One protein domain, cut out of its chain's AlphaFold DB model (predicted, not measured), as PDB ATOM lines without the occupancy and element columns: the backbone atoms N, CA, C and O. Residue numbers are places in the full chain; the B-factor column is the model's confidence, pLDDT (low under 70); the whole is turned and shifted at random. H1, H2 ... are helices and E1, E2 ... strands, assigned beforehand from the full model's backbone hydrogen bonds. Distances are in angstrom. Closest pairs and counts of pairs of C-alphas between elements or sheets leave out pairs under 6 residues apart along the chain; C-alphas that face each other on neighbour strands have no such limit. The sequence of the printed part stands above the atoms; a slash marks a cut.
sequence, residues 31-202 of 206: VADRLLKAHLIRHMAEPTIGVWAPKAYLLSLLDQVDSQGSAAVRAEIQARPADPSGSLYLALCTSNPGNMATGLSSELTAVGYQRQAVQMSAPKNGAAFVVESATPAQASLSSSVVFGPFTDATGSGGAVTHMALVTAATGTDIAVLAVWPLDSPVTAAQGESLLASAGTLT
ATOM      1  N   VAL A  31      86.095  82.229 138.667       48.56
ATOM      2  CA  VAL A  31      86.418  83.525 138.065       48.56
ATOM      3  C   VAL A  31      87.849  83.547 137.521       48.56
ATOM      4  O   VAL A  31      88.063  84.059 136.426       48.56
ATOM      5  N   ALA A  32      88.821  82.939 138.206       46.56
ATOM      6  CA  ALA A  32      90.200  82.829 137.724       46.56
ATOM      7  C   ALA A  32      90.314  81.898 136.505       46.56
ATOM      8  O   ALA A  32      91.022  82.232 135.555       46.56
ATOM      9  N   ASP A  33      89.568  80.788 136.478       51.47
ATOM     10  CA  ASP A  33      89.485  79.903 135.303       51.47
ATOM     11  C   ASP A  33      88.847  80.623 134.096       51.47
ATOM     12  O   ASP A  33      89.345  80.540 132.971       51.47
ATOM     13  N   ARG A  34      87.802  81.430 134.324       56.03
ATOM     14  CA  ARG A  34      87.159  82.250 133.277       56.03
ATOM     15  C   ARG A  34      88.042  83.399 132.788       56.03
ATOM     16  O   ARG A  34      88.118  83.628 131.582       56.03
ATOM     17  N   LEU A  35      88.743  84.090 133.687       50.44
ATOM     18  CA  LEU A  35      89.708  85.139 133.341       50.44
ATOM     19  C   LEU A  35      90.896  84.565 132.564       50.44
ATOM     20  O   LEU A  35      91.342  85.181 131.596       50.44
ATOM     21  N   LEU A  36      91.370  83.370 132.928       53.09
ATOM     22  CA  LEU A  36      92.439  82.683 132.211       53.09
ATOM     23  C   LEU A  36      91.973  82.206 130.829       53.09
ATOM     24  O   LEU A  36      92.728  82.349 129.871       53.09
ATOM     25  N   LYS A  37      90.724  81.739 130.687       54.69
ATOM     26  CA  LYS A  37      90.102  81.421 129.386       54.69
ATOM     27  C   LYS A  37      89.928  82.660 128.504       54.69
ATOM     28  O   LYS A  37      90.287  82.616 127.332       54.69
ATOM     29  N   ALA A  38      89.488  83.790 129.057       50.41
ATOM     30  CA  ALA A  38      89.416  85.066 128.336       50.41
ATOM     31  C   ALA A  38      90.809  85.581 127.918       50.41
ATOM     32  O   ALA A  38      90.991  86.089 126.811       50.41
ATOM     33  N   HIS A  39      91.821  85.393 128.771       48.72
ATOM     34  CA  HIS A  39      93.216  85.709 128.457       48.72
ATOM     35  C   HIS A  39      93.808  84.758 127.399       48.72
ATOM     36  O   HIS A  39      94.565  85.188 126.530       48.72
ATOM     37  N   LEU A  40      93.409  83.484 127.413       52.72
ATOM     38  CA  LEU A  40      93.717  82.501 126.372       52.72
ATOM     39  C   LEU A  40      93.064  82.874 125.041       52.72
ATOM     40  O   LEU A  40      93.755  82.837 124.036       52.72
ATOM     41  N   ILE A  41      91.809  83.332 125.014       51.53
ATOM     42  CA  ILE A  41      91.158  83.863 123.799       51.53
ATOM     43  C   ILE A  41      91.938  85.064 123.239       51.53
ATOM     44  O   ILE A  41      92.080  85.197 122.022       51.53
ATOM     45  N   ARG A  42      92.510  85.908 124.109       48.25
ATOM     46  CA  ARG A  42      93.392  87.017 123.708       48.25
ATOM     47  C   ARG A  42      94.705  86.529 123.083       48.25
ATOM     48  O   ARG A  42      95.173  87.138 122.127       48.25
ATOM     49  N   HIS A  43      95.271  85.428 123.578       42.50
ATOM     50  CA  HIS A  43      96.484  84.811 123.025       42.50
ATOM     51  C   HIS A  43      96.225  83.868 121.835       42.50
ATOM     52  O   HIS A  43      97.112  83.694 121.008       42.50
ATOM     53  N   MET A  44      95.014  83.326 121.672       44.25
ATOM     54  CA  MET A  44      94.584  82.575 120.481       44.25
ATOM     55  C   MET A  44      94.229  83.484 119.295       44.25
ATOM     56  O   MET A  44      93.909  82.996 118.217       44.25
ATOM     57  N   ALA A  45      94.336  84.807 119.457       40.72
ATOM     58  CA  ALA A  45      94.477  85.723 118.328       40.72
ATOM     59  C   ALA A  45      95.844  85.575 117.617       40.72
ATOM     60  O   ALA A  45      96.055  86.188 116.571       40.72
ATOM     61  N   GLU A  46      96.766  84.755 118.144       40.31
ATOM     62  CA  GLU A  46      97.912  84.266 117.378       40.31
ATOM     63  C   GLU A  46      97.475  83.243 116.308       40.31
ATOM     64  O   GLU A  46      96.570  82.442 116.534       40.31
ATOM     65  N   PRO A  47      98.120  83.239 115.128       38.78
ATOM     66  CA  PRO A  47      97.581  82.710 113.866       38.78
ATOM     67  C   PRO A  47      97.492  81.176 113.765       38.78
ATOM     68  O   PRO A  47      97.356  80.631 112.668       38.78
ATOM     69  N   THR A  48      97.588  80.444 114.870       37.84
ATOM     70  CA  THR A  48      97.559  78.982 114.853       37.84
ATOM     71  C   THR A  48      96.148  78.453 115.084       37.84
ATOM     72  O   THR A  48      95.746  78.204 116.215       37.84
ATOM     73  N   ILE A  49      95.479  78.193 113.953       39.00
ATOM     74  CA  ILE A  49      94.212  77.466 113.758       39.00
ATOM     75  C   ILE A  49      92.965  78.317 114.057       39.00
ATOM     76  O   ILE A  49      92.742  78.756 115.175       39.00
ATOM     77  N   GLY A  50      92.150  78.541 113.015       48.75
ATOM     78  CA  GLY A  50      90.976  79.419 113.006       48.75
ATOM     79  C   GLY A  50      89.871  79.021 113.983       48.75
ATOM     80  O   GLY A  50      88.907  78.353 113.607       48.75
ATOM     81  N   VAL A  51      90.014  79.480 115.224       50.25
ATOM     82  CA  VAL A  51      88.961  79.512 116.237       50.25
ATOM     83  C   VAL A  51      88.202  80.826 116.070       50.25
ATOM     84  O   VAL A  51      88.759  81.911 116.243       50.25
ATOM     85  N   TRP A  52      86.926  80.733 115.701       59.66
ATOM     86  CA  TRP A  52      86.011  81.871 115.649       59.66
ATOM     87  C   TRP A  52      84.999  81.732 116.784       59.66
ATOM     88  O   TRP A  52      84.348  80.698 116.901       59.66
ATOM     89  N   ALA A  53      84.866  82.777 117.600       60.91
ATOM     90  CA  ALA A  53      83.881  82.863 118.672       60.91
ATOM     91  C   ALA A  53      82.888  84.000 118.369       60.91
ATOM     92  O   ALA A  53      83.344  85.116 118.076       60.91
ATOM     93  N   PRO A  54      81.563  83.755 118.450       64.38
ATOM     94  CA  PRO A  54      80.556  84.785 118.282       64.38
ATOM     95  C   PRO A  54      80.788  85.973 119.217       64.38
ATOM     96  O   PRO A  54      81.066  85.820 120.409       64.38
ATOM     97  N   LYS A  55      80.620  87.182 118.693       69.56
ATOM     98  CA  LYS A  55      80.690  88.437 119.442       69.56
ATOM     99  C   LYS A  55      79.706  88.449 120.610       69.56
ATOM    100  O   LYS A  55      80.088  88.848 121.708       69.56
ATOM    101  N   ALA A  56      78.473  87.989 120.403       64.75
ATOM    102  CA  ALA A  56      77.461  87.891 121.454       64.75
ATOM    103  C   ALA A  56      77.897  86.964 122.602       64.75
ATOM    104  O   ALA A  56      77.616  87.257 123.762       64.75
ATOM    105  N   TYR A  57      78.626  85.889 122.294       65.94
ATOM    106  CA  TYR A  57      79.178  84.983 123.300       65.94
ATOM    107  C   TYR A  57      80.310  85.636 124.096       65.94
ATOM    108  O   TYR A  57      80.310  85.602 125.323       65.94
ATOM    109  N   LEU A  58      81.238  86.310 123.416       66.88
ATOM    110  CA  LEU A  58      82.316  87.031 124.094       66.88
ATOM    111  C   LEU A  58      81.773  88.136 125.010       66.88
ATOM    112  O   LEU A  58      82.300  88.335 126.101       66.88
ATOM    113  N   LEU A  59      80.709  88.829 124.592       70.69
ATOM    114  CA  LEU A  59      80.037  89.829 125.423       70.69
ATOM    115  C   LEU A  59      79.292  89.203 126.604       70.69
ATOM    116  O   LEU A  59      79.393  89.742 127.699       70.69
ATOM    117  N   SER A  60      78.603  88.071 126.428       65.81
ATOM    118  CA  SER A  60      77.891  87.416 127.535       65.81
ATOM    119  C   SER A  60      78.848  86.812 128.563       65.81
ATOM    120  O   SER A  60      78.606  86.922 129.764       65.81
ATOM    121  N   LEU A  61      79.972  86.242 128.115       62.88
ATOM    122  CA  LEU A  61      81.072  85.845 128.990       62.88
ATOM    123  C   LEU A  61      81.623  87.048 129.747       62.88
ATOM    124  O   LEU A  61      81.841  86.962 130.954       62.88
ATOM    125  N   LEU A  62      81.826  88.171 129.053       66.75
ATOM    126  CA  LEU A  62      82.302  89.386 129.691       66.75
ATOM    127  C   LEU A  62      81.311  89.876 130.743       66.75
ATOM    128  O   LEU A  62      81.734  90.123 131.860       66.75
ATOM    129  N   ASP A  63      80.016  89.936 130.429       69.31
ATOM    130  CA  ASP A  63      78.944  90.318 131.357       69.31
ATOM    131  C   ASP A  63      78.904  89.402 132.596       69.31
ATOM    132  O   ASP A  63      78.676  89.875 133.708       69.31
ATOM    133  N   GLN A  64      79.181  88.101 132.436       61.72
ATOM    134  CA  GLN A  64      79.291  87.151 133.554       61.72
ATOM    135  C   GLN A  64      80.544  87.368 134.418       61.72
ATOM    136  O   GLN A  64      80.573  86.941 135.574       61.72
ATOM    137  N   VAL A  65      81.580  88.001 133.867       55.47
ATOM    138  CA  VAL A  65      82.835  88.340 134.558       55.47
ATOM    139  C   VAL A  65      82.788  89.769 135.135       55.47
ATOM    140  O   VAL A  65      83.426  90.043 136.153       55.47
ATOM    141  N   ASP A  66      81.984  90.669 134.556       51.62
ATOM    142  CA  ASP A  66      82.014  92.133 134.744       51.62
ATOM    143  C   ASP A  66      81.445  92.662 136.072       51.62
ATOM    144  O   ASP A  66      81.108  93.839 136.189       51.62
ATOM    145  N   SER A  67      81.463  91.866 137.141       51.31
ATOM    146  CA  SER A  67      81.499  92.485 138.472       51.31
ATOM    147  C   SER A  67      82.805  93.272 138.713       51.31
ATOM    148  O   SER A  67      82.841  94.085 139.634       51.31
ATOM    149  N   GLN A  68      83.863  93.080 137.897       43.44
ATOM    150  CA  GLN A  68      85.185  93.703 138.105       43.44
ATOM    151  C   GLN A  68      85.957  94.118 136.826       43.44
ATOM    152  O   GLN A  68      87.153  93.871 136.700       43.44
ATOM    153  N   GLY A  69      85.311  94.834 135.903       51.97
ATOM    154  CA  GLY A  69      85.957  95.928 135.161       51.97
ATOM    155  C   GLY A  69      86.954  95.587 134.046       51.97
ATOM    156  O   GLY A  69      88.164  95.755 134.204       51.97
ATOM    157  N   SER A  70      86.458  95.326 132.834       60.44
ATOM    158  CA  SER A  70      87.316  95.378 131.634       60.44
ATOM    159  C   SER A  70      86.680  96.112 130.447       60.44
ATOM    160  O   SER A  70      86.512  95.579 129.352       60.44
ATOM    161  N   ALA A  71      86.402  97.409 130.632       63.97
ATOM    162  CA  ALA A  71      85.890  98.296 129.578       63.97
ATOM    163  C   ALA A  71      86.724  98.255 128.275       63.97
ATOM    164  O   ALA A  71      86.168  98.348 127.183       63.97
ATOM    165  N   ALA A  72      88.043  98.057 128.379       60.06
ATOM    166  CA  ALA A  72      88.929  97.898 127.224       60.06
ATOM    167  C   ALA A  72      88.659  96.601 126.436       60.06
ATOM    168  O   ALA A  72      88.567  96.637 125.212       60.06
ATOM    169  N   VAL A  73      88.460  95.471 127.123       63.25
ATOM    170  CA  VAL A  73      88.131  94.181 126.487       63.25
ATOM    171  C   VAL A  73      86.744  94.247 125.853       63.25
ATOM    172  O   VAL A  73      86.552  93.787 124.728       63.25
ATOM    173  N   ARG A  74      85.787  94.902 126.523       70.69
ATOM    174  CA  ARG A  74      84.460  95.163 125.953       70.69
ATOM    175  C   ARG A  74      84.554  95.947 124.648       70.69
ATOM    176  O   ARG A  74      83.921  95.554 123.673       70.69
ATOM    177  N   ALA A  75      85.342  97.022 124.617       68.25
ATOM    178  CA  ALA A  75      85.533  97.838 123.419       68.25
ATOM    179  C   ALA A  75      86.182  97.039 122.272       68.25
ATOM    180  O   ALA A  75      85.722  97.129 121.135       68.25
ATOM    181  N   GLU A  76      87.183  96.201 122.570       66.88
ATOM    182  CA  GLU A  76      87.799  95.296 121.586       66.88
ATOM    183  C   GLU A  76      86.773  94.305 121.005       66.88
ATOM    184  O   GLU A  76      86.695  94.138 119.788       66.88
ATOM    185  N   ILE A  77      85.938  93.679 121.846       70.00
ATOM    186  CA  ILE A  77      84.878  92.764 121.390       70.00
ATOM    187  C   ILE A  77      83.809  93.521 120.589       70.00
ATOM    188  O   ILE A  77      83.319  93.028 119.574       70.00
ATOM    189  N   GLN A  78      83.451  94.736 121.002       75.00
ATOM    190  CA  GLN A  78      82.477  95.576 120.302       75.00
ATOM    191  C   GLN A  78      82.966  96.053 118.934       75.00
ATOM    192  O   GLN A  78      82.136  96.218 118.038       75.00
ATOM    193  N   ALA A  79      84.274  96.211 118.742       71.94
ATOM    194  CA  ALA A  79      84.865  96.526 117.444       71.94
ATOM    195  C   ALA A  79      84.868  95.329 116.473       71.94
ATOM    196  O   ALA A  79      85.041  95.520 115.269       71.94
ATOM    197  N   ARG A  80      84.647  94.099 116.963       71.50
ATOM    198  CA  ARG A  80      84.550  92.910 116.104       71.50
ATOM    199  C   ARG A  80      83.337  93.001 115.166       71.50
ATOM    200  O   ARG A  80      82.299  93.548 115.578       71.50
ATOM    201  N   PRO A  81      83.426  92.416 113.953       65.75
ATOM    202  CA  PRO A  81      82.283  92.272 113.058       65.75
ATOM    203  C   PRO A  81      81.081  91.649 113.773       65.75
ATOM    204  O   PRO A  81      81.240  90.857 114.703       65.75
ATOM    205  N   ALA A  82      79.878  92.049 113.360       66.62
ATOM    206  CA  ALA A  82      78.650  91.476 113.894       66.62
ATOM    207  C   ALA A  82      78.590  89.967 113.622       66.62
ATOM    208  O   ALA A  82      79.137  89.481 112.629       66.62
ATOM    209  N   ASP A  83      77.898  89.245 114.502       63.41
ATOM    210  CA  ASP A  83      77.673  87.824 114.293       63.41
ATOM    211  C   ASP A  83      76.877  87.595 113.004       63.41
ATOM    212  O   ASP A  83      75.914  88.323 112.734       63.41
ATOM    213  N   PRO A  84      77.260  86.599 112.193       61.69
ATOM    214  CA  PRO A  84      76.556  86.290 110.962       61.69
ATOM    215  C   PRO A  84      75.119  85.867 111.272       61.69
ATOM    216  O   PRO A  84      74.887  84.872 111.955       61.69
ATOM    217  N   SER A  85      74.142  86.591 110.729       51.06
ATOM    218  CA  SER A  85      72.715  86.288 110.880       51.06
ATOM    219  C   SER A  85      72.162  85.461 109.708       51.06
ATOM    220  O   SER A  85      71.033  85.683 109.272       51.06
ATOM    221  N   GLY A  86      72.958  84.555 109.127       62.75
ATOM    222  CA  GLY A  86      72.604  83.879 107.874       62.75
ATOM    223  C   GLY A  86      73.515  82.714 107.480       62.75
ATOM    224  O   GLY A  86      74.245  82.155 108.299       62.75
ATOM    225  N   SER A  87      73.431  82.313 106.209       73.62
ATOM    226  CA  SER A  87      74.312  81.298 105.624       73.62
ATOM    227  C   SER A  87      75.760  81.778 105.624       73.62
ATOM    228  O   SER A  87      76.032  82.932 105.303       73.62
ATOM    229  N   LEU A  88      76.683  80.884 105.963       79.75
ATOM    230  CA  LEU A  88      78.108  81.136 105.797       79.75
ATOM    231  C   LEU A  88      78.584  80.584 104.472       79.75
ATOM    232  O   LEU A  88      77.974  79.672 103.915       79.75
ATOM    233  N   TYR A  89      79.694  81.124 103.997       86.06
ATOM    234  CA  TYR A  89      80.290  80.709 102.744       86.06
ATOM    235  C   TYR A  89      81.781  80.462 102.924       86.06
ATOM    236  O   TYR A  89      82.442  81.149 103.701       86.06
ATOM    237  N   LEU A  90      82.308  79.490 102.191       87.75
ATOM    238  CA  LEU A  90      83.741  79.322 102.018       87.75
ATOM    239  C   LEU A  90      84.190  80.073 100.778       87.75
ATOM    240  O   LEU A  90      83.584  79.953  99.709       87.75
ATOM    241  N   ALA A  91      85.276  80.814 100.945       91.38
ATOM    242  CA  ALA A  91      85.968  81.508  99.883       91.38
ATOM    243  C   ALA A  91      87.407  80.996  99.763       91.38
ATOM    244  O   ALA A  91      88.065  80.707 100.767       91.38
ATOM    245  N   LEU A  92      87.898  80.894  98.532       92.25
ATOM    246  CA  LEU A  92      89.277  80.518  98.233       92.25
ATOM    247  C   LEU A  92      90.127  81.775  98.092       92.25
ATOM    248  O   LEU A  92      89.718  82.733  97.440       92.25
ATOM    249  N   CYS A  93      91.310  81.766  98.698       92.75
ATOM    250  CA  CYS A  93      92.201  82.917  98.742       92.75
ATOM    251  C   CYS A  93      93.605  82.551  98.241       92.75
ATOM    252  O   CYS A  93      94.150  81.488  98.555       92.75
ATOM    253  N   THR A  94      94.211  83.456  97.475       94.00
ATOM    254  CA  THR A  94      95.568  83.304  96.912       94.00
ATOM    255  C   THR A  94      96.666  83.726  97.892       94.00
ATOM    256  O   THR A  94      97.814  83.299  97.778       94.00
ATOM    257  N   SER A  95      96.306  84.490  98.922       90.50
ATOM    258  CA  SER A  95      97.144  84.853 100.069       90.50
ATOM    259  C   SER A  95      96.275  85.026 101.321       90.50
ATOM    260  O   SER A  95      95.049  84.964 101.236       90.50
ATOM    261  N   ASN A  96      96.880  85.222 102.494       86.88
ATOM    262  CA  ASN A  96      96.133  85.418 103.739       86.88
ATOM    263  C   ASN A  96      95.353  86.758 103.711       86.88
ATOM    264  O   ASN A  96      96.005  87.803 103.707       86.88
ATOM    265  N   PRO A  97      94.001  86.764 103.732       82.69
ATOM    266  CA  PRO A  97      93.214  88.002 103.789       82.69
ATOM    267  C   PRO A  97      93.222  88.675 105.173       82.69
ATOM    268  O   PRO A  97      92.766  89.808 105.304       82.69
ATOM    269  N   GLY A  98      93.730  87.993 106.205       78.06
ATOM    270  CA  GLY A  98      93.673  88.421 107.600       78.06
ATOM    271  C   GLY A  98      92.432  87.899 108.328       78.06
ATOM    272  O   GLY A  98      91.338  87.815 107.772       78.06
ATOM    273  N   ASN A  99      92.600  87.544 109.603       65.56
ATOM    274  CA  ASN A  99      91.481  87.169 110.467       65.56
ATOM    275  C   ASN A  99      90.655  88.409 110.818       65.56
ATOM    276  O   ASN A  99      91.222  89.459 111.118       65.56
ATOM    277  N   MET A 100      89.326  88.274 110.838       67.12
ATOM    278  CA  MET A 100      88.412  89.365 111.206       67.12
ATOM    279  C   MET A 100      88.486  90.587 110.277       67.12
ATOM    280  O   MET A 100      88.100  91.688 110.669       67.12
ATOM    281  N   ALA A 101      88.965  90.398 109.045       73.19
ATOM    282  CA  ALA A 101      89.005  91.444 108.035       73.19
ATOM    283  C   ALA A 101      87.587  91.841 107.588       73.19
ATOM    284  O   ALA A 101      86.693  91.001 107.466       73.19
ATOM    285  N   THR A 102      87.390  93.126 107.296       75.56
ATOM    286  CA  THR A 102      86.131  93.683 106.763       75.56
ATOM    287  C   THR A 102      86.069  93.629 105.232       75.56
ATOM    288  O   THR A 102      85.377  94.424 104.603       75.56
ATOM    289  N   GLY A 103      86.860  92.747 104.624       79.25
ATOM    290  CA  GLY A 103      86.946  92.557 103.184       79.25
ATOM    291  C   GLY A 103      87.817  91.351 102.847       79.25
ATOM    292  O   GLY A 103      88.506  90.809 103.710       79.25
ATOM    293  N   LEU A 104      87.782  90.932 101.583       85.12
ATOM    294  CA  LEU A 104      88.464  89.730 101.105       85.12
ATOM    295  C   LEU A 104      89.349  90.051  99.890       85.12
ATOM    296  O   LEU A 104      89.081  89.634  98.770       85.12
ATOM    297  N   SER A 105      90.401  90.847 100.104       84.31
ATOM    298  CA  SER A 105      91.261  91.365  99.024       84.31
ATOM    299  C   SER A 105      92.072  90.295  98.290       84.31
ATOM    300  O   SER A 105      92.505  90.527  97.165       84.31
ATOM    301  N   SER A 106      92.290  89.140  98.918       89.31
ATOM    302  CA  SER A 106      93.040  88.019  98.354       89.31
ATOM    303  C   SER A 106      92.155  86.923  97.761       89.31
ATOM    304  O   SER A 106      92.660  85.840  97.451       89.31
ATOM    305  N   GLU A 107      90.851  87.177  97.614       92.44
ATOM    306  CA  GLU A 107      89.921  86.213  97.034       92.44
ATOM    307  C   GLU A 107      90.318  85.820  95.606       92.44
ATOM    308  O   GLU A 107      90.795  86.635  94.817       92.44
ATOM    309  N   LEU A 108      90.087  84.556  95.265       92.12
ATOM    310  CA  LEU A 108      90.197  84.065  93.902       92.12
ATOM    311  C   LEU A 108      89.176  84.765  92.986       92.12
ATOM    312  O   LEU A 108      87.983  84.772  93.267       92.12
ATOM    313  N   THR A 109      89.622  85.306  91.852       90.69
ATOM    314  CA  THR A 109      88.751  86.021  90.894       90.69
ATOM    315  C   THR A 109      88.583  85.290  89.558       90.69
ATOM    316  O   THR A 109      88.225  85.904  88.556       90.69
ATOM    317  N   ALA A 110      88.878  83.988  89.515       91.12
ATOM    318  CA  ALA A 110      88.837  83.183  88.295       91.12
ATOM    319  C   ALA A 110      87.409  82.976  87.759       91.12
ATOM    320  O   ALA A 110      86.451  82.848  88.523       91.12
ATOM    321  N   VAL A 111      87.250  82.875  86.437       92.06
ATOM    322  CA  VAL A 111      85.935  82.605  85.832       92.06
ATOM    323  C   VAL A 111      85.472  81.188  86.185       92.06
ATOM    324  O   VAL A 111      86.217  80.223  86.028       92.06
ATOM    325  N   GLY A 112      84.231  81.064  86.662       88.62
ATOM    326  CA  GLY A 112      83.665  79.799  87.154       88.62
ATOM    327  C   GLY A 112      83.860  79.573  88.656       88.62
ATOM    328  O   GLY A 112      83.270  78.657  89.225       88.62
ATOM    329  N   TYR A 113      84.619  80.441  89.331       92.50
ATOM    330  CA  TYR A 113      84.678  80.464  90.786       92.50
ATOM    331  C   TYR A 113      83.414  81.091  91.382       92.50
ATOM    332  O   TYR A 113      82.989  82.180  90.994       92.50
ATOM    333  N   GLN A 114      82.844  80.415  92.376       91.75
ATOM    334  CA  GLN A 114      81.827  80.967  93.264       91.75
ATOM    335  C   GLN A 114      82.080  80.479  94.684       91.75
ATOM    336  O   GLN A 114      82.455  79.318  94.887       91.75
ATOM    337  N   ARG A 115      81.829  81.352  95.665       92.25
ATOM    338  CA  ARG A 115      81.836  80.971  97.079       92.25
ATOM    339  C   ARG A 115      80.785  79.908  97.331       92.25
ATOM    340  O   ARG A 115      79.699  79.936  96.755       92.25
ATOM    341  N   GLN A 116      81.096  78.998  98.234       89.00
ATOM    342  CA  GLN A 116      80.258  77.834  98.464       89.00
ATOM    343  C   GLN A 116      79.581  77.932  99.815       89.00
ATOM    344  O   GLN A 116      80.245  78.166 100.822       89.00
ATOM    345  N   ALA A 117      78.259  77.775  99.837       84.25
ATOM    346  CA  ALA A 117      77.502  77.824 101.077       84.25
ATOM    347  C   ALA A 117      77.906  76.663 101.993       84.25
ATOM    348  O   ALA A 117      77.999  75.514 101.561       84.25
ATOM    349  N   VAL A 118      78.101  76.963 103.271       75.56
ATOM    350  CA  VAL A 118      78.375  75.976 104.311       75.56
ATOM    351  C   VAL A 118      77.247  75.980 105.319       75.56
ATOM    352  O   VAL A 118      76.895  77.004 105.911       75.56
ATOM    353  N   GLN A 119      76.696  74.792 105.541       68.06
ATOM    354  CA  GLN A 119      75.794  74.554 106.651       68.06
ATOM    355  C   GLN A 119      76.615  74.221 107.890       68.06
ATOM    356  O   GLN A 119      77.191  73.146 108.008       68.06
ATOM    357  N   MET A 120      76.669  75.166 108.823       61.31
ATOM    358  CA  MET A 120      77.181  74.904 110.161       61.31
ATOM    359  C   MET A 120      76.175  74.067 110.959       61.31
ATOM    360  O   MET A 120      74.991  74.404 110.993       61.31
ATOM    361  N   SER A 121      76.668  73.037 111.645       52.53
ATOM    362  CA  SER A 121      75.912  72.169 112.562       52.53
ATOM    363  C   SER A 121      75.752  72.728 113.982       52.53
ATOM    364  O   SER A 121      75.182  72.059 114.837       52.53
ATOM    365  N   ALA A 122      76.262  73.931 114.254       50.91
ATOM    366  CA  ALA A 122      76.098  74.588 115.547       50.91
ATOM    367  C   ALA A 122      74.607  74.833 115.865       50.91
ATOM    368  O   ALA A 122      73.830  75.067 114.931       50.91
ATOM    369  N   PRO A 123      74.194  74.830 117.150       47.12
ATOM    370  CA  PRO A 123      72.819  75.143 117.509       47.12
ATOM    371  C   PRO A 123      72.460  76.543 116.998       47.12
ATOM    372  O   PRO A 123      73.253  77.485 117.066       47.12
ATOM    373  N   LYS A 124      71.264  76.680 116.428       48.78
ATOM    374  CA  LYS A 124      70.732  77.952 115.931       48.78
ATOM    375  C   LYS A 124      69.386  78.217 116.586       48.78
ATOM    376  O   LYS A 124      68.571  77.306 116.699       48.78
ATOM    377  N   ASN A 125      69.134  79.467 116.957       43.81
ATOM    378  CA  ASN A 125      67.792  79.956 117.267       43.81
ATOM    379  C   ASN A 125      67.389  80.916 116.147       43.81
ATOM    380  O   ASN A 125      67.892  82.037 116.046       43.81
ATOM    381  N   GLY A 126      66.546  80.429 115.237       55.75
ATOM    382  CA  GLY A 126      66.259  81.119 113.983       55.75
ATOM    383  C   GLY A 126      67.501  81.214 113.089       55.75
ATOM    384  O   GLY A 126      68.144  80.208 112.797       55.75
ATOM    385  N   ALA A 127      67.833  82.427 112.638       46.84
ATOM    386  CA  ALA A 127      69.004  82.692 111.796       46.84
ATOM    387  C   ALA A 127      70.290  82.991 112.594       46.84
ATOM    388  O   ALA A 127      71.355  83.148 111.998       46.84
ATOM    389  N   ALA A 128      70.197  83.075 113.925       43.00
ATOM    390  CA  ALA A 128      71.321  83.371 114.801       43.00
ATOM    391  C   ALA A 128      71.938  82.082 115.356       43.00
ATOM    392  O   ALA A 128      71.228  81.157 115.758       43.00
ATOM    393  N   PHE A 129      73.266  82.041 115.409       49.16
ATOM    394  CA  PHE A 129      73.992  81.007 116.137       49.16
ATOM    395  C   PHE A 129      73.722  81.147 117.633       49.16
ATOM    396  O   PHE A 129      73.886  82.227 118.199       49.16
ATOM    397  N   VAL A 130      73.298  80.056 118.265       45.00
ATOM    398  CA  VAL A 130      73.086  79.986 119.708       45.00
ATOM    399  C   VAL A 130      74.081  79.010 120.288       45.00
ATOM    400  O   VAL A 130      74.139  77.847 119.905       45.00
ATOM    401  N   VAL A 131      74.880  79.504 121.222       46.91
ATOM    402  CA  VAL A 131      75.773  78.669 122.013       46.91
ATOM    403  C   VAL A 131      75.090  78.476 123.363       46.91
ATOM    404  O   VAL A 131      75.042  79.397 124.177       46.91
ATOM    405  N   GLU A 132      74.485  77.306 123.578       42.88
ATOM    406  CA  GLU A 132      74.081  76.888 124.923       42.88
ATOM    407  C   GLU A 132      75.352  76.691 125.758       42.88
ATOM    408  O   GLU A 132      76.326  76.115 125.273       42.88
ATOM    409  N   SER A 133      75.361  77.182 127.003       40.50
ATOM    410  CA  SER A 133      76.569  77.424 127.816       40.50
ATOM    411  C   SER A 133      77.382  76.183 128.234       40.50
ATOM    412  O   SER A 133      78.170  76.263 129.174       40.50
ATOM    413  N   ALA A 134      77.177  75.033 127.595       39.22
ATOM    414  CA  ALA A 134      77.819  73.766 127.923       39.22
ATOM    415  C   ALA A 134      78.327  72.975 126.701       39.22
ATOM    416  O   ALA A 134      78.949  71.933 126.897       39.22
ATOM    417  N   THR A 135      78.105  73.440 125.460       38.97
ATOM    418  CA  THR A 135      78.539  72.696 124.262       38.97
ATOM    419  C   THR A 135      79.290  73.611 123.290       38.97
ATOM    420  O   THR A 135      78.657  74.503 122.726       38.97
ATOM    421  N   PRO A 136      80.605  73.412 123.052       45.88
ATOM    422  CA  PRO A 136      81.312  74.144 122.005       45.88
ATOM    423  C   PRO A 136      80.635  73.863 120.660       45.88
ATOM    424  O   PRO A 136      80.426  72.709 120.268       45.88
ATOM    425  N   ALA A 137      80.234  74.922 119.967       48.69
ATOM    426  CA  ALA A 137      79.526  74.836 118.704       48.69
ATOM    427  C   ALA A 137      80.507  74.401 117.602       48.69
ATOM    428  O   ALA A 137      81.236  75.189 117.012       48.69
ATOM    429  N   GLN A 138      80.553  73.111 117.300       51.25
ATOM    430  CA  GLN A 138      81.340  72.618 116.177       51.25
ATOM    431  C   GLN A 138      80.549  72.780 114.873       51.25
ATOM    432  O   GLN A 138      79.377  72.406 114.788       51.25
ATOM    433  N   ALA A 139      81.194  73.297 113.833       52.91
ATOM    434  CA  ALA A 139      80.686  73.246 112.474       52.91
ATOM    435  C   ALA A 139      81.659  72.504 111.575       52.91
ATOM    436  O   ALA A 139      82.791  72.928 111.380       52.91
ATOM    437  N   SER A 140      81.212  71.399 111.004       59.16
ATOM    438  CA  SER A 140      81.962  70.664 109.996       59.16
ATOM    439  C   SER A 140      81.315  70.818 108.625       59.16
ATOM    440  O   SER A 140      80.132  71.142 108.507       59.16
ATOM    441  N   LEU A 141      82.094  70.573 107.574       64.25
ATOM    442  CA  LEU A 141      81.527  70.339 106.248       64.25
ATOM    443  C   LEU A 141      80.741  69.023 106.268       64.25
ATOM    444  O   LEU A 141      81.337  67.946 106.259       64.25
ATOM    445  N   SER A 142      79.411  69.111 106.301       62.91
ATOM    446  CA  SER A 142      78.507  67.953 106.251       62.91
ATOM    447  C   SER A 142      78.417  67.316 104.860       62.91
ATOM    448  O   SER A 142      78.026  66.158 104.733       62.91
ATOM    449  N   SER A 143      78.820  68.046 103.820       70.75
ATOM    450  CA  SER A 143      78.928  67.570 102.444       70.75
ATOM    451  C   SER A 143      80.185  68.123 101.783       70.75
ATOM    452  O   SER A 143      80.701  69.168 102.185       70.75
ATOM    453  N   SER A 144      80.666  67.433 100.749       81.69
ATOM    454  CA  SER A 144      81.766  67.944  99.938       81.69
ATOM    455  C   SER A 144      81.341  69.211  99.202       81.69
ATOM    456  O   SER A 144      80.194  69.353  98.779       81.69
ATOM    457  N   VAL A 145      82.291  70.120  99.048       85.19
ATOM    458  CA  VAL A 145      82.122  71.435  98.449       85.19
ATOM    459  C   VAL A 145      82.996  71.525  97.202       85.19
ATOM    460  O   VAL A 145      84.179  71.187  97.250       85.19
ATOM    461  N   VAL A 146      82.415  71.974  96.090       90.50
ATOM    462  CA  VAL A 146      83.083  72.055  94.784       90.50
ATOM    463  C   VAL A 146      83.231  73.515  94.378       90.50
ATOM    464  O   VAL A 146      82.249  74.248  94.341       90.50
ATOM    465  N   PHE A 147      84.446  73.929  94.029       91.44
ATOM    466  CA  PHE A 147      84.733  75.231  93.434       91.44
ATOM    467  C   PHE A 147      85.094  75.042  91.962       91.44
ATOM    468  O   PHE A 147      86.061  74.345  91.654       91.44
ATOM    469  N   GLY A 148      84.330  75.665  91.068       89.38
ATOM    470  CA  GLY A 148      84.460  75.487  89.624       89.38
ATOM    471  C   GLY A 148      83.234  74.805  88.997       89.38
ATOM    472  O   GLY A 148      82.188  74.704  89.645       89.38
ATOM    473  N   PRO A 149      83.340  74.327  87.746       91.81
ATOM    474  CA  PRO A 149      84.572  74.229  86.960       91.81
ATOM    475  C   PRO A 149      85.135  75.592  86.554       91.81
ATOM    476  O   PRO A 149      84.382  76.518  86.247       91.81
ATOM    477  N   PHE A 150      86.463  75.714  86.534       93.00
ATOM    478  CA  PHE A 150      87.134  76.922  86.049       93.00
ATOM    479  C   PHE A 150      87.144  76.923  84.524       93.00
ATOM    480  O   PHE A 150      87.687  76.013  83.903       93.00
ATOM    481  N   THR A 151      86.524  77.920  83.901       91.50
ATOM    482  CA  THR A 151      86.318  77.918  82.441       91.50
ATOM    483  C   THR A 151      87.355  78.735  81.675       91.50
ATOM    484  O   THR A 151      87.513  78.538  80.468       91.50
ATOM    485  N   ASP A 152      88.084  79.614  82.361       90.12
ATOM    486  CA  ASP A 152      89.149  80.415  81.758       90.12
ATOM    487  C   ASP A 152      90.346  79.546  81.339       90.12
ATOM    488  O   ASP A 152      90.630  78.513  81.951       90.12
ATOM    489  N   ALA A 153      91.078  79.976  80.313       88.00
ATOM    490  CA  ALA A 153      92.256  79.284  79.790       88.00
ATOM    491  C   ALA A 153      93.375  79.162  80.838       88.00
ATOM    492  O   ALA A 153      94.145  78.204  80.820       88.00
ATOM    493  N   THR A 154      93.449  80.104  81.782       89.56
ATOM    494  CA  THR A 154      94.383  80.050  82.917       89.56
ATOM    495  C   THR A 154      93.868  79.212  84.092       89.56
ATOM    496  O   THR A 154      94.523  79.153  85.134       89.56
ATOM    497  N   GLY A 155      92.692  78.584  83.967       91.00
ATOM    498  CA  GLY A 155      92.026  77.864  85.049       91.00
ATOM    499  C   GLY A 155      91.751  78.780  86.241       91.00
ATOM    500  O   GLY A 155      91.184  79.860  86.098       91.00
ATOM    501  N   SER A 156      92.207  78.368  87.420       89.56
ATOM    502  CA  SER A 156      92.158  79.177  88.648       89.56
ATOM    503  C   SER A 156      93.025  80.452  88.610       89.56
ATOM    504  O   SER A 156      92.867  81.312  89.469       89.56
ATOM    505  N   GLY A 157      93.941  80.607  87.645       87.75
ATOM    506  CA  GLY A 157      94.767  81.815  87.470       87.75
ATOM    507  C   GLY A 157      95.871  82.023  88.518       87.75
ATOM    508  O   GLY A 157      96.794  82.804  88.291       87.75
ATOM    509  N   GLY A 158      95.830  81.305  89.641       89.12
ATOM    510  CA  GLY A 158      96.834  81.362  90.696       89.12
ATOM    511  C   GLY A 158      96.646  80.256  91.729       89.12
ATOM    512  O   GLY A 158      95.589  79.632  91.812       89.12
ATOM    513  N   ALA A 159      97.690  80.005  92.521       91.94
ATOM    514  CA  ALA A 159      97.626  79.016  93.586       91.94
ATOM    515  C   ALA A 159      96.738  79.513  94.728       91.94
ATOM    516  O   ALA A 159      96.972  80.574  95.308       91.94
ATOM    517  N   VAL A 160      95.738  78.711  95.074       93.06
ATOM    518  CA  VAL A 160      94.955  78.881  96.289       93.06
ATOM    519  C   VAL A 160      95.818  78.413  97.449       93.06
ATOM    520  O   VAL A 160      96.263  77.267  97.481       93.06
ATOM    521  N   THR A 161      96.077  79.311  98.392       91.75
ATOM    522  CA  THR A 161      96.939  79.052  99.554       91.75
ATOM    523  C   THR A 161      96.163  79.089 100.861       91.75
ATOM    524  O   THR A 161      96.627  78.535 101.853       91.75
ATOM    525  N   HIS A 162      94.999  79.741 100.878       88.62
ATOM    526  CA  HIS A 162      94.166  79.891 102.061       88.62
ATOM    527  C   HIS A 162      92.695  79.663 101.720       88.62
ATOM    528  O   HIS A 162      92.251  79.869 100.588       88.62
ATOM    529  N   MET A 163      91.927  79.292 102.735       86.69
ATOM    530  CA  MET A 163      90.473  79.266 102.694       86.69
ATOM    531  C   MET A 163      89.935  80.178 103.794       86.69
ATOM    532  O   MET A 163      90.476  80.204 104.899       86.69
ATOM    533  N   ALA A 164      88.885  80.932 103.491       86.00
ATOM    534  CA  ALA A 164      88.269  81.874 104.412       86.00
ATOM    535  C   ALA A 164      86.786  81.551 104.607       86.00
ATOM    536  O   ALA A 164      86.084  81.212 103.653       86.00
ATOM    537  N   LEU A 165      86.309  81.678 105.843       82.75
ATOM    538  CA  LEU A 165      84.891  81.631 106.179       82.75
ATOM    539  C   LEU A 165      84.335  83.048 106.177       82.75
ATOM    540  O   LEU A 165      84.836  83.912 106.898       82.75
ATOM    541  N   VAL A 166      83.296  83.278 105.384       85.31
ATOM    542  CA  VAL A 166      82.755  84.613 105.140       85.31
ATOM    543  C   VAL A 166      81.237  84.670 105.258       85.31
ATOM    544  O   VAL A 166      80.541  83.657 105.180       85.31
ATOM    545  N   THR A 167      80.720  85.884 105.445       81.81
ATOM    546  CA  THR A 167      79.303  86.143 105.752       81.81
ATOM    547  C   THR A 167      78.405  86.373 104.539       81.81
ATOM    548  O   THR A 167      77.192  86.464 104.700       81.81
ATOM    549  N   ALA A 168      78.964  86.489 103.333       81.81
ATOM    550  CA  ALA A 168      78.194  86.794 102.130       81.81
ATOM    551  C   ALA A 168      78.623  85.930 100.940       81.81
ATOM    552  O   ALA A 168      79.801  85.601 100.787       81.81
ATOM    553  N   ALA A 169      77.667  85.610 100.066       82.44
ATOM    554  CA  ALA A 169      77.902  84.828  98.850       82.44
ATOM    555  C   ALA A 169      78.705  85.600  97.789       82.44
ATOM    556  O   ALA A 169      79.455  85.001  97.027       82.44
ATOM    557  N   THR A 170      78.527  86.923  97.726       80.25
ATOM    558  CA  THR A 170      79.133  87.837  96.742       80.25
ATOM    559  C   THR A 170      79.304  89.240  97.352       80.25
ATOM    560  O   THR A 170      78.922  89.456  98.502       80.25
ATOM    561  N   GLY A 171      79.882  90.191  96.606       77.75
ATOM    562  CA  GLY A 171      79.952  91.614  96.980       77.75
ATOM    563  C   GLY A 171      81.219  92.020  97.738       77.75
ATOM    564  O   GLY A 171      82.172  91.251  97.806       77.75
ATOM    565  N   THR A 172      81.234  93.245  98.271       72.25
ATOM    566  CA  THR A 172      82.340  93.811  99.074       72.25
ATOM    567  C   THR A 172      82.028  93.882 100.567       72.25
ATOM    568  O   THR A 172      82.954  93.939 101.369       72.25
ATOM    569  N   ASP A 173      80.747  93.832 100.946       76.25
ATOM    570  CA  ASP A 173      80.293  93.860 102.342       76.25
ATOM    571  C   ASP A 173      80.444  92.474 102.979       76.25
ATOM    572  O   ASP A 173      79.484  91.724 103.173       76.25
ATOM    573  N   ILE A 174      81.695  92.099 103.242       81.81
ATOM    574  CA  ILE A 174      82.071  90.774 103.726       81.81
ATOM    575  C   ILE A 174      82.861  90.901 105.013       81.81
ATOM    576  O   ILE A 174      83.879  91.587 105.060       81.81
ATOM    577  N   ALA A 175      82.446  90.153 106.029       81.06
ATOM    578  CA  ALA A 175      83.290  89.889 107.178       81.06
ATOM    579  C   ALA A 175      83.980  88.531 107.014       81.06
ATOM    580  O   ALA A 175      83.331  87.520 106.723       81.06
ATOM    581  N   VAL A 176      85.294  88.512 107.225       81.00
ATOM    582  CA  VAL A 176      86.092  87.289 107.325       81.00
ATOM    583  C   VAL A 176      86.045  86.806 108.765       81.00
ATOM    584  O   VAL A 176      86.593  87.442 109.658       81.00
ATOM    585  N   LEU A 177      85.383  85.683 109.008       75.75
ATOM    586  CA  LEU A 177      85.209  85.139 110.355       75.75
ATOM    587  C   LEU A 177      86.422  84.320 110.794       75.75
ATOM    588  O   LEU A 177      86.843  84.400 111.945       75.75
ATOM    589  N   ALA A 178      86.995  83.558 109.864       73.94
ATOM    590  CA  ALA A 178      88.170  82.732 110.092       73.94
ATOM    591  C   ALA A 178      88.919  82.489 108.779       73.94
ATOM    592  O   ALA A 178      88.315  82.489 107.703       73.94
ATOM    593  N   VAL A 179      90.225  82.261 108.888       78.75
ATOM    594  CA  VAL A 179      91.113  81.926 107.773       78.75
ATOM    595  C   VAL A 179      91.948  80.713 108.151       78.75
ATOM    596  O   VAL A 179      92.440  80.613 109.278       78.75
ATOM    597  N   TRP A 180      92.162  79.819 107.189       76.94
ATOM    598  CA  TRP A 180      93.065  78.684 107.329       76.94
ATOM    599  C   TRP A 180      94.046  78.635 106.160       76.94
ATOM    600  O   TRP A 180      93.608  78.734 105.010       76.94
ATOM    601  N   PRO A 181      95.354  78.472 106.421       81.81
ATOM    602  CA  PRO A 181      96.285  78.087 105.374       81.81
ATOM    603  C   PRO A 181      95.984  76.654 104.927       81.81
ATOM    604  O   PRO A 181      95.612  75.803 105.737       81.81
ATOM    605  N   LEU A 182      96.151  76.388 103.637       80.31
ATOM    606  CA  LEU A 182      96.161  75.032 103.104       80.31
ATOM    607  C   LEU A 182      97.547  74.419 103.321       80.31
ATOM    608  O   LEU A 182      98.556  75.094 103.114       80.31
ATOM    609  N   ASP A 183      97.600  73.136 103.689       79.00
ATOM    610  CA  ASP A 183      98.870  72.421 103.901       79.00
ATOM    611  C   ASP A 183      99.735  72.403 102.635       79.00
ATOM    612  O   ASP A 183     100.960  72.501 102.689       79.00
ATOM    613  N   SER A 184      99.080  72.279 101.482       82.44
ATOM    614  CA  SER A 184      99.683  72.411 100.160       82.44
ATOM    615  C   SER A 184      98.855  73.394  99.340       82.44
ATOM    616  O   SER A 184      97.643  73.196  99.227       82.44
ATOM    617  N   PRO A 185      99.467  74.434  98.750       90.00
ATOM    618  CA  PRO A 185      98.783  75.268  97.777       90.00
ATOM    619  C   PRO A 185      98.252  74.438  96.608       90.00
ATOM    620  O   PRO A 185      98.921  73.510  96.152       90.00
ATOM    621  N   VAL A 186      97.067  74.785  96.105       91.06
ATOM    622  CA  VAL A 186      96.410  74.038  95.024       91.06
ATOM    623  C   VAL A 186      96.053  74.971  93.873       91.06
ATOM    624  O   VAL A 186      95.590  76.090  94.083       91.06
ATOM    625  N   THR A 187      96.251  74.501  92.646       93.00
ATOM    626  CA  THR A 187      95.802  75.149  91.408       93.00
ATOM    627  C   THR A 187      94.889  74.194  90.658       93.00
ATOM    628  O   THR A 187      95.170  73.000  90.616       93.00
ATOM    629  N   ALA A 188      93.848  74.719  90.026       92.38
ATOM    630  CA  ALA A 188      93.055  73.989  89.041       92.38
ATOM    631  C   ALA A 188      93.337  74.531  87.637       92.38
ATOM    632  O   ALA A 188      93.407  75.756  87.456       92.38
ATOM    633  N   ALA A 189      93.496  73.630  86.669       93.56
ATOM    634  CA  ALA A 189      93.593  73.963  85.252       93.56
ATOM    635  C   ALA A 189      92.209  74.276  84.649       93.56
ATOM    636  O   ALA A 189      91.176  74.205  85.320       93.56
ATOM    637  N   GLN A 190      92.182  74.646  83.365       94.62
ATOM    638  CA  GLN A 190      90.930  74.840  82.637       94.62
ATOM    639  C   GLN A 190      90.102  73.547  82.625       94.62
ATOM    640  O   GLN A 190      90.604  72.473  82.301       94.62
ATOM    641  N   GLY A 191      88.815  73.665  82.941       90.56
ATOM    642  CA  GLY A 191      87.860  72.559  82.996       90.56
ATOM    643  C   GLY A 191      87.902  71.749  84.293       90.56
ATOM    644  O   GLY A 191      87.034  70.901  84.493       90.56
ATOM    645  N   GLU A 192      88.861  72.011  85.182       92.06
ATOM    646  CA  GLU A 192      88.961  71.334  86.474       92.06
ATOM    647  C   GLU A 192      88.157  72.058  87.561       92.06
ATOM    648  O   GLU A 192      87.743  73.209  87.404       92.06
ATOM    649  N   SER A 193      87.959  71.372  88.686       91.44
ATOM    650  CA  SER A 193      87.340  71.918  89.894       91.44
ATOM    651  C   SER A 193      88.199  71.596  91.110       91.44
ATOM    652  O   SER A 193      88.840  70.547  91.170       91.44
ATOM    653  N   LEU A 194      88.164  72.467  92.116       89.75
ATOM    654  CA  LEU A 194      88.744  72.191  93.428       89.75
ATOM    655  C   LEU A 194      87.673  71.599  94.342       89.75
ATOM    656  O   LEU A 194      86.556  72.111  94.411       89.75
ATOM    657  N   LEU A 195      88.015  70.528  95.052       88.31
ATOM    658  CA  LEU A 195      87.110  69.824  95.955       88.31
ATOM    659  C   LEU A 195      87.604  69.951  97.398       88.31
ATOM    660  O   LEU A 195      88.718  69.537  97.713       88.31
ATOM    661  N   ALA A 196      86.745  70.454  98.279       81.50
ATOM    662  CA  ALA A 196      86.896  70.305  99.721       81.50
ATOM    663  C   ALA A 196      85.953  69.189 100.187       81.50
ATOM    664  O   ALA A 196      84.734  69.339 100.135       81.50
ATOM    665  N   SER A 197      86.501  68.043 100.584       76.25
ATOM    666  CA  SER A 197      85.695  66.878 100.963       76.25
ATOM    667  C   SER A 197      84.917  67.101 102.266       76.25
ATOM    668  O   SER A 197      85.325  67.864 103.139       76.25
ATOM    669  N   ALA A 198      83.797  66.394 102.429       69.31
ATOM    670  CA  ALA A 198      83.091  66.362 103.709       69.31
ATOM    671  C   ALA A 198      84.038  65.940 104.849       69.31
ATOM    672  O   ALA A 198      84.904  65.080 104.672       69.31
ATOM    673  N   GLY A 199      83.880  66.549 106.023       61.22
ATOM    674  CA  GLY A 199      84.660  66.225 107.220       61.22
ATOM    675  C   GLY A 199      86.126  66.682 107.228       61.22
ATOM    676  O   GLY A 199      86.750  66.612 108.285       61.22
ATOM    677  N   THR A 200      86.686  67.198 106.125       63.78
ATOM    678  CA  THR A 200      88.078  67.701 106.124       63.78
ATOM    679  C   THR A 200      88.213  69.056 106.808       63.78
ATOM    680  O   THR A 200      89.287  69.386 107.301       63.78
ATOM    681  N   LEU A 201      87.128  69.833 106.868       61.97
ATOM    682  CA  LEU A 201      87.073  71.084 107.613       61.97
ATOM    683  C   LEU A 201      86.183  70.921 108.839       61.97
ATOM    684  O   LEU A 201      85.006  70.568 108.736       61.97
ATOM    685  N   THR A 202      86.764  71.227 109.991       56.78
ATOM    686  CA  THR A 202      86.084  71.300 111.274       56.78
ATOM    687  C   THR A 202      86.394  72.648 111.908       56.78
ATOM    688  O   THR A 202      87.540  72.941 112.237       56.78
TER     689      THR A 202
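What this domain is: This is residues 31 to 202 of the 206 residues of an uncharacterized protein of Streptomyces sp. CB03238 (UniProt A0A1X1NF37). The domain is a rod with a helical end and a strand end: H1, H2 and H3 run alternately opposite ways along the rod, H2 and H3 side by side, and beyond them lies a strongly twisted sheet of E2, E1, E5 and E6. A second, very small sheet of E4 and E7 lies across from E1 and E5, with E4 near edge strand E2, while the lone strand E3 is apart from the strands of both sheets, and long loops, residues 94 to 115, 119 to 136 and 148 to 159, link strands to one another. The printed part has 172 residues with three named helices followed by seven named strands; its class is mixed, helices and strands, with under half of the residues in named elements. In the larger sheet, ordered E2, E1, E5, E6, the strands E1, E5 and E6 are antiparallel neighbours and E2 meets E1 only at a point. The whole is compact, with a radius of gyration of the C-alphas of 17.7 A, and spans 61 by 28 by 28 A.

How they stand to each other: H1, residues 31 to 43, and H2, residues 55 to 65, form a helical hairpin. They only just touch, with 3 pairs of C-alphas within 8 A, and H1 does so with residues 31 to 35 alone; the closest C-alphas, those of Val 31 and Val 65, are 7.0 A apart. They run opposite ways at a shallow tilt of 34 degrees, only just short of steep. H2 and H3, residues 71 to 79, form a second helical hairpin: they touch, run opposite ways at a shallow tilt of 13 degrees, and their closest C-alphas, those of Lys 55 and Ile 77, are 6.3 A apart. H1 and H3 are apart. In these three helices every O i to N i+4 pair is within hydrogen-bond range. E1, residues 88 to 93, is the antiparallel neighbour of E5, residues 160 to 166, at 158 degrees; N 91 and O 164 are 2.9 A apart, within hydrogen-bond range. E2, residues 116 to 118, meets E1 only at a point, where C-alphas 117 and 89 face each other at 4.3 A. E5 and E6, residues 176 to 186, form an antiparallel hairpin, with N 163 and O 180 at 2.9 A and N 186 and O 160 at 2.9 A, within hydrogen-bond range; E6 bends by 93 degrees at residue 183. H1, H2 and H3 are not on this sheet. E3, residues 137 to 140, pairs with no named strand. E4, residues 145 to 147, and E7, residues 194 to 196, are antiparallel neighbours at 160 degrees, with N 145 and O 196 at 2.8 A, within hydrogen-bond range. The closest C-alphas of E2 and E4, those of Gln 116 and Val 145, are 6.7 A apart.

Where its parts are: H1 begins at C-alpha 31, (86.418, 83.525, 138.065), and measures 18.1 A from first to last C-alpha. H2 measures 15.3 A and H3 12.3 A. E1 is 15.9 A long and begins at C-alpha 88, (78.108, 81.136, 105.797). E2, E3 and E4 are shorter, three, four and three residues. E5 measures 16.1 A and E6, the longest strand, 20.8 A. E7, three residues, ends at C-alpha 196, (86.896, 70.305, 99.721).

The domain as a whole: The two C-alphas farthest apart, those of Ser 67 and Ala 153, are 61.1 A apart. The printed part has no cut. The links H1 to H2, E1 to E2, E2 to E3 and E4 to E5 are long, the longest stretch with no named element being residues 94 to 115. Residues 124 to 125 pair with residues 128 to 129, antiparallel. The mean pLDDT of the printed part is 70.7; 81 residues are under 70, among them residues 31 to 58, 60 to 73 and 119 to 142.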